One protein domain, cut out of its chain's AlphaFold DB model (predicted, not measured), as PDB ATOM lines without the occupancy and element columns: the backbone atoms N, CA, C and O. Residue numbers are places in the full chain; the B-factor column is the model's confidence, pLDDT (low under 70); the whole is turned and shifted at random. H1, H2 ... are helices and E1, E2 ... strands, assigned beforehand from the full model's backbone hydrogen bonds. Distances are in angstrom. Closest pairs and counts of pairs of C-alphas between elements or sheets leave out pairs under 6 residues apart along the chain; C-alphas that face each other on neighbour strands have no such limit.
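Overview. This is residues 25 to 77 of the 78 residues of the protein "Toxin BmTxKS4" of Mesobuthus martensii (UniProt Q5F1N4). A small antiparallel sheet of three strands, made of the hairpin E2 and E3 with the short strand E1 along the other side of E3, has one short helix, H1, packed over one face. A long loop, residues 28 to 45, leads from E1 round to the start of H1. The printed part has 53 residues with one named helix and three named strands, in the order E1, H1, E2, E3 along the chain; the sheet's order is E1, E3, E2. The class is mixed, helices and strands, with under half of the residues in named elements. The whole is compact and rounded, with a radius of gyration of the C-alphas of 9.8 A and spans of 26 by 20 by 19 A.

Arrangement. The inner strand of the sheet is E3, residues 69 to 76. The edge strand E2, residues 61 to 66, forms a hairpin with E3; the two are antiparallel, at 156 degrees between their directions, with N 64 and O 71 at 2.9 A and N 73 and O 62 at 2.8 A, both within hydrogen-bond range. The other edge strand, E1, residues 25 to 27, is antiparallel to E3 at 133 degrees, and N 72 and O 26 are within hydrogen-bond range at 2.8 A. H1, residues 46 to 54, is on the sheet, at a height over the sheet of 5.7 A. It lies over E2 and runs slantwise to the strands, at 50 degrees to E2 on the local plane. The closest C-alphas of H1 and E2 are those of Lys 51 and Ser 63, 5.1 A apart; those of H1 and E3 are Cys 50 and Cys 70, 5.2 A apart. E1, H1 and E2 form a split strand-helix-strand unit, two strands that run the same way with a helix between them in the chain and E3 between them in the sheet; its crossover is right-handed. In H1 every O i to N i+4 pair is within hydrogen-bond range.

Along the chain. E3, the longest strand with 8 residues, runs 19.9 A from C-alpha 69 at (198.083, 143.417, 123.476) to C-alpha 76 at (207.010, 151.142, 107.460). E2 measures 15.7 A from Arg 61 to Val 66, first to last C-alpha. H1 measures 12.2 A from Glu 46 to Cys 54. E1 measures 6.9 A and begins at C-alpha 25, (203.293, 141.316, 113.332).

Size, cuts and confidence. The C-alphas of Gly 41 and Ile 75, the two farthest apart, are 27.2 A from each other. The printed part has no cut. The link from E1 to H1 is long, with 18 residues, the link from H1 to E2 is short, with 6, and the link from E2 to E3 is tight, with 2. The mean pLDDT of the printed part is 85.2, and no printed residue is under 70.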
ATOM      1  N   TRP A  25     203.656 140.565 112.136       87.48
ATOM      2  CA  TRP A  25     203.293 141.316 113.332       87.48
ATOM      3  C   TRP A  25     204.250 140.971 114.472       87.48
ATOM      4  O   TRP A  25     204.531 139.796 114.710       87.48
ATOM      5  N   PHE A  26     204.738 141.980 115.184       88.50
ATOM      6  CA  PHE A  26     205.575 141.818 116.371       88.50
ATOM      7  C   PHE A  26     204.947 142.548 117.562       88.50
ATOM      8  O   PHE A  26     204.253 143.543 117.361       88.50
ATOM      9  N   PRO A  27     205.145 142.068 118.797       89.16
ATOM     10  CA  PRO A  27     204.598 142.737 119.968       89.16
ATOM     11  C   PRO A  27     205.214 144.129 120.127       89.16
ATOM     12  O   PRO A  27     206.435 144.291 120.053       89.16
ATOM     13  N   ALA A  28     204.377 145.133 120.377       87.52
ATOM     14  CA  ALA A  28     204.853 146.458 120.735       87.52
ATOM     15  C   ALA A  28     205.558 146.367 122.094       87.52
ATOM     16  O   ALA A  28     204.934 146.000 123.093       87.52
ATOM     17  N   SER A  29     206.848 146.693 122.142       82.01
ATOM     18  CA  SER A  29     207.618 146.716 123.388       82.01
ATOM     19  C   SER A  29     207.964 148.149 123.764       82.01
ATOM     20  O   SER A  29     208.512 148.897 122.955       82.01
ATOM     21  N   VAL A  30     207.668 148.530 125.002       74.71
ATOM     22  CA  VAL A  30     208.137 149.792 125.578       74.71
ATOM     23  C   VAL A  30     209.492 149.523 126.225       74.71
ATOM     24  O   VAL A  30     209.652 148.574 126.991       74.71
ATOM     25  N   ASN A  31     210.502 150.335 125.902       73.04
ATOM     26  CA  ASN A  31     211.864 150.203 126.444       73.04
ATOM     27  C   ASN A  31     212.510 148.816 126.222       73.04
ATOM     28  O   ASN A  31     213.325 148.368 127.030       73.04
ATOM     29  N   GLY A  32     212.129 148.117 125.145       70.52
ATOM     30  CA  GLY A  32     212.659 146.796 124.796       70.52
ATOM     31  C   GLY A  32     212.230 145.662 125.734       70.52
ATOM     32  O   GLY A  32     212.837 144.592 125.698       70.52
ATOM     33  N   LYS A  33     211.217 145.870 126.589       74.53
ATOM     34  CA  LYS A  33     210.733 144.854 127.532       74.53
ATOM     35  C   LYS A  33     209.231 144.629 127.386       74.53
ATOM     36  O   LYS A  33     208.447 145.562 127.501       74.53
ATOM     37  N   GLY A  34     208.857 143.358 127.240       77.23
ATOM     38  CA  GLY A  34     207.472 142.897 127.347       77.23
ATOM     39  C   GLY A  34     206.565 143.289 126.181       77.23
ATOM     40  O   GLY A  34     206.957 144.014 125.268       77.23
ATOM     41  N   HIS A  35     205.347 142.752 126.217       84.59
ATOM     42  CA  HIS A  35     204.254 143.153 125.339       84.59
ATOM     43  C   HIS A  35     203.523 144.322 125.998       84.59
ATOM     44  O   HIS A  35     203.291 144.305 127.206       84.59
ATOM     45  N   SER A  36     203.169 145.337 125.220       87.25
ATOM     46  CA  SER A  36     202.426 146.493 125.720       87.25
ATOM     47  C   SER A  36     200.935 146.215 125.614       87.25
ATOM     48  O   SER A  36     200.471 145.783 124.558       87.25
ATOM     49  N   SER A  37     200.191 146.421 126.698       88.83
ATOM     50  CA  SER A  37     198.737 146.264 126.680       88.83
ATOM     51  C   SER A  37     198.078 147.361 125.848       88.83
ATOM     52  O   SER A  37     198.613 148.459 125.771       88.83
ATOM     53  N   CYS A  38     196.897 147.114 125.287       87.26
ATOM     54  CA  CYS A  38     196.123 148.146 124.586       87.26
ATOM     55  C   CYS A  38     195.446 149.137 125.538       87.26
ATOM     56  O   CYS A  38     195.119 150.262 125.158       87.26
ATOM     57  N   THR A  39     195.238 148.714 126.787       85.35
ATOM     58  CA  THR A  39     194.650 149.549 127.826       85.35
ATOM     59  C   THR A  39     195.577 150.712 128.136       85.35
ATOM     60  O   THR A  39     196.731 150.516 128.525       85.35
ATOM     61  N   ASN A  40     195.049 151.922 127.989       79.45
ATOM     62  CA  ASN A  40     195.768 153.160 128.228       79.45
ATOM     63  C   ASN A  40     194.985 154.062 129.189       79.45
ATOM     64  O   ASN A  40     193.764 153.984 129.281       79.45
ATOM     65  N   GLY A  41     195.708 154.916 129.914       81.71
ATOM     66  CA  GLY A  41     195.123 155.953 130.769       81.71
ATOM     67  C   GLY A  41     195.016 157.318 130.085       81.71
ATOM     68  O   GLY A  41     194.881 158.316 130.780       81.71
ATOM     69  N   LEU A  42     195.162 157.383 128.756       80.30
ATOM     70  CA  LEU A  42     195.316 158.629 127.997       80.30
ATOM     71  C   LEU A  42     194.024 159.087 127.298       80.30
ATOM     72  O   LEU A  42     194.094 159.924 126.406       80.30
ATOM     73  N   GLU A  43     192.863 158.540 127.680       85.43
ATOM     74  CA  GLU A  43     191.556 158.852 127.067       85.43
ATOM     75  C   GLU A  43     191.557 158.743 125.525       85.43
ATOM     76  O   GLU A  43     190.803 159.428 124.836       85.43
ATOM     77  N   MET A  44     192.399 157.866 124.967       87.48
ATOM     78  CA  MET A  44     192.492 157.605 123.528       87.48
ATOM     79  C   MET A  44     192.033 156.191 123.190       87.48
ATOM     80  O   MET A  44     191.998 155.305 124.051       87.48
ATOM     81  N   THR A  45     191.696 155.970 121.918       90.01
ATOM     82  CA  THR A  45     191.310 154.638 121.451       90.01
ATOM     83  C   THR A  45     192.477 153.660 121.609       90.01
ATOM     84  O   THR A  45     193.650 154.038 121.557       90.01
ATOM     85  N   GLU A  46     192.164 152.382 121.819       89.16
ATOM     86  CA  GLU A  46     193.175 151.323 121.904       89.16
ATOM     87  C   GLU A  46     194.046 151.260 120.639       89.16
ATOM     88  O   GLU A  46     195.251 151.026 120.719       89.16
ATOM     89  N   GLU A  47     193.448 151.520 119.475       86.60
ATOM     90  CA  GLU A  47     194.140 151.564 118.190       86.60
ATOM     91  C   GLU A  47     195.129 152.732 118.116       86.60
ATOM     92  O   GLU A  47     196.303 152.508 117.822       86.60
ATOM     93  N   ASP A  48     194.700 153.953 118.453       88.49
ATOM     94  CA  ASP A  48     195.574 155.132 118.463       88.49
ATOM     95  C   ASP A  48     196.721 154.973 119.463       88.49
ATOM     96  O   ASP A  48     197.862 155.349 119.182       88.49
ATOM     97  N   PHE A  49     196.440 154.357 120.612       90.55
ATOM     98  CA  PHE A  49     197.463 154.044 121.597       90.55
ATOM     99  C   PHE A  49     198.498 153.062 121.049       90.55
ATOM    100  O   PHE A  49     199.701 153.332 121.110       90.55
ATOM    101  N   CYS A  50     198.058 151.947 120.456       90.82
ATOM    102  CA  CYS A  50     198.975 151.001 119.828       90.82
ATOM    103  C   CYS A  50     199.755 151.654 118.678       90.82
ATOM    104  O   CYS A  50     200.949 151.390 118.529       90.82
ATOM    105  N   LYS A  51     199.130 152.545 117.907       90.12
ATOM    106  CA  LYS A  51     199.772 153.283 116.812       90.12
ATOM    107  C   LYS A  51     200.876 154.195 117.319       90.12
ATOM    108  O   LYS A  51     201.986 154.178 116.784       90.12
ATOM    109  N   MET A  52     200.602 154.935 118.390       88.63
ATOM    110  CA  MET A  52     201.588 155.767 119.073       88.63
ATOM    111  C   MET A  52     202.768 154.925 119.573       88.63
ATOM    112  O   MET A  52     203.920 155.288 119.340       88.63
ATOM    113  N   LEU A  53     202.502 153.778 120.207       88.78
ATOM    114  CA  LEU A  53     203.555 152.872 120.676       88.78
ATOM    115  C   LEU A  53     204.402 152.320 119.525       88.78
ATOM    116  O   LEU A  53     205.629 152.295 119.616       88.78
ATOM    117  N   CYS A  54     203.768 151.911 118.430       89.28
ATOM    118  CA  CYS A  54     204.459 151.386 117.255       89.28
ATOM    119  C   CYS A  54     205.289 152.441 116.512       89.28
ATOM    120  O   CYS A  54     206.206 152.057 115.780       89.28
ATOM    121  N   GLY A  55     204.979 153.724 116.728       86.67
ATOM    122  CA  GLY A  55     205.685 154.888 116.198       86.67
ATOM    123  C   GLY A  55     206.631 155.588 117.171       86.67
ATOM    124  O   GLY A  55     207.146 156.652 116.832       86.67
ATOM    125  N   ILE A  56     206.899 155.030 118.358       84.55
ATOM    126  CA  ILE A  56     207.758 155.680 119.364       84.55
ATOM    127  C   ILE A  56     209.202 155.904 118.875       84.55
ATOM    128  O   ILE A  56     209.880 156.821 119.328       84.55
ATOM    129  N   ASP A  57     209.669 155.099 117.914       82.01
ATOM    130  CA  ASP A  57     210.961 155.243 117.232       82.01
ATOM    131  C   ASP A  57     210.909 156.198 116.020       82.01
ATOM    132  O   ASP A  57     211.836 156.223 115.209       82.01
ATOM    133  N   GLY A  58     209.829 156.975 115.880       84.09
ATOM    134  CA  GLY A  58     209.598 157.918 114.780       84.09
ATOM    135  C   GLY A  58     209.174 157.256 113.467       84.09
ATOM    136  O   GLY A  58     209.134 157.910 112.428       84.09
ATOM    137  N   LYS A  59     208.884 155.954 113.492       82.76
ATOM    138  CA  LYS A  59     208.566 155.142 112.319       82.76
ATOM    139  C   LYS A  59     207.098 154.746 112.327       82.76
ATOM    140  O   LYS A  59     206.686 153.943 113.156       82.76
ATOM    141  N   LEU A  60     206.313 155.261 111.385       82.24
ATOM    142  CA  LEU A  60     204.905 154.887 111.282       82.24
ATOM    143  C   LEU A  60     204.778 153.443 110.796       82.24
ATOM    144  O   LEU A  60     205.291 153.064 109.743       82.24
ATOM    145  N   ARG A  61     204.097 152.635 111.600       85.57
ATOM    146  CA  ARG A  61     203.781 151.236 111.327       85.57
ATOM    147  C   ARG A  61     202.292 151.043 111.530       85.57
ATOM    148  O   ARG A  61     201.693 151.736 112.354       85.57
ATOM    149  N   GLU A  62     201.727 150.062 110.842       87.95
ATOM    150  CA  GLU A  62     200.395 149.588 111.202       87.95
ATOM    151  C   GLU A  62     200.445 148.985 112.596       87.95
ATOM    152  O   GLU A  62     201.434 148.360 113.006       87.95
ATOM    153  N   SER A  63     199.358 149.174 113.321       89.82
ATOM    154  CA  SER A  63     199.206 148.707 114.684       89.82
ATOM    155  C   SER A  63     197.853 148.051 114.842       89.82
ATOM    156  O   SER A  63     196.873 148.506 114.260       89.82
ATOM    157  N   LYS A  64     197.778 147.019 115.672       90.65
ATOM    158  CA  LYS A  64     196.505 146.406 116.045       90.65
ATOM    159  C   LYS A  64     196.507 145.993 117.504       90.65
ATOM    160  O   LYS A  64     197.557 145.647 118.047       90.65
ATOM    161  N   CYS A  65     195.320 145.977 118.095       90.03
ATOM    162  CA  CYS A  65     195.084 145.368 119.391       90.03
ATOM    163  C   CYS A  65     194.538 143.946 119.204       90.03
ATOM    164  O   CYS A  65     193.535 143.758 118.517       90.03
ATOM    165  N   VAL A  66     195.192 142.943 119.791       89.67
ATOM    166  CA  VAL A  66     194.721 141.548 119.813       89.67
ATOM    167  C   VAL A  66     194.897 141.007 121.225       89.67
ATOM    168  O   VAL A  66     195.977 141.145 121.794       89.67
ATOM    169  N   ASP A  67     193.850 140.408 121.792       88.81
ATOM    170  CA  ASP A  67     193.862 139.832 123.146       88.81
ATOM    171  C   ASP A  67     194.392 140.800 124.223       88.81
ATOM    172  O   ASP A  67     195.123 140.405 125.129       88.81
ATOM    173  N   HIS A  68     194.036 142.085 124.111       87.79
ATOM    174  CA  HIS A  68     194.509 143.188 124.960       87.79
ATOM    175  C   HIS A  68     195.995 143.554 124.815       87.79
ATOM    176  O   HIS A  68     196.497 144.330 125.628       87.79
ATOM    177  N   TRP A  69     196.689 143.078 123.778       90.67
ATOM    178  CA  TRP A  69     198.083 143.417 123.476       90.67
ATOM    179  C   TRP A  69     198.235 144.164 122.153       90.67
ATOM    180  O   TRP A  69     197.619 143.821 121.142       90.67
ATOM    181  N   CYS A  70     199.114 145.162 122.146       91.58
ATOM    182  CA  CYS A  70     199.479 145.898 120.948       91.58
ATOM    183  C   CYS A  70     200.492 145.116 120.106       91.58
ATOM    184  O   CYS A  70     201.539 144.682 120.595       91.58
ATOM    185  N   TYR A  71     200.220 145.025 118.810       92.05
ATOM    186  CA  TYR A  71     201.120 144.478 117.804       92.05
ATOM    187  C   TYR A  71     201.415 145.521 116.737       92.05
ATOM    188  O   TYR A  71     200.510 146.203 116.268       92.05
ATOM    189  N   CYS A  72     202.668 145.578 116.309       90.50
ATOM    190  CA  CYS A  72     203.148 146.449 115.249       90.50
ATOM    191  C   CYS A  72     203.473 145.633 114.002       90.50
ATOM    192  O   CYS A  72     204.004 144.524 114.091       90.50
ATOM    193  N   SER A  73     203.199 146.182 112.826       89.75
ATOM    194  CA  SER A  73     203.634 145.589 111.568       89.75
ATOM    195  C   SER A  73     205.106 145.880 111.307       89.75
ATOM    196  O   SER A  73     205.588 146.973 111.600       89.75
ATOM    197  N   GLN A  74     205.811 144.970 110.640       82.78
ATOM    198  CA  GLN A  74     207.151 145.258 110.113       82.78
ATOM    199  C   GLN A  74     207.151 146.333 109.004       82.78
ATOM    200  O   GLN A  74     208.191 146.935 108.735       82.78
ATOM    201  N   ILE A  75     206.003 146.570 108.360       77.44
ATOM    202  CA  ILE A  75     205.864 147.522 107.258       77.44
ATOM    203  C   ILE A  75     205.954 148.947 107.804       77.44
ATOM    204  O   ILE A  75     205.214 149.330 108.707       77.44
ATOM    205  N   LEU A  76     206.886 149.711 107.238       73.43
ATOM    206  CA  LEU A  76     207.010 151.142 107.460       73.43
ATOM    207  C   LEU A  76     206.180 151.854 106.406       73.43
ATOM    208  O   LEU A  76     206.414 151.658 105.210       73.43
ATOM    209  N   PHE A  77     205.222 152.652 106.852       70.13
ATOM    210  CA  PHE A  77     204.518 153.551 105.956       70.13
ATOM    211  C   PHE A  77     205.399 154.783 105.726       70.13
ATOM    212  O   PHE A  77     206.023 155.256 106.683       70.13
TER     213      PHE A  77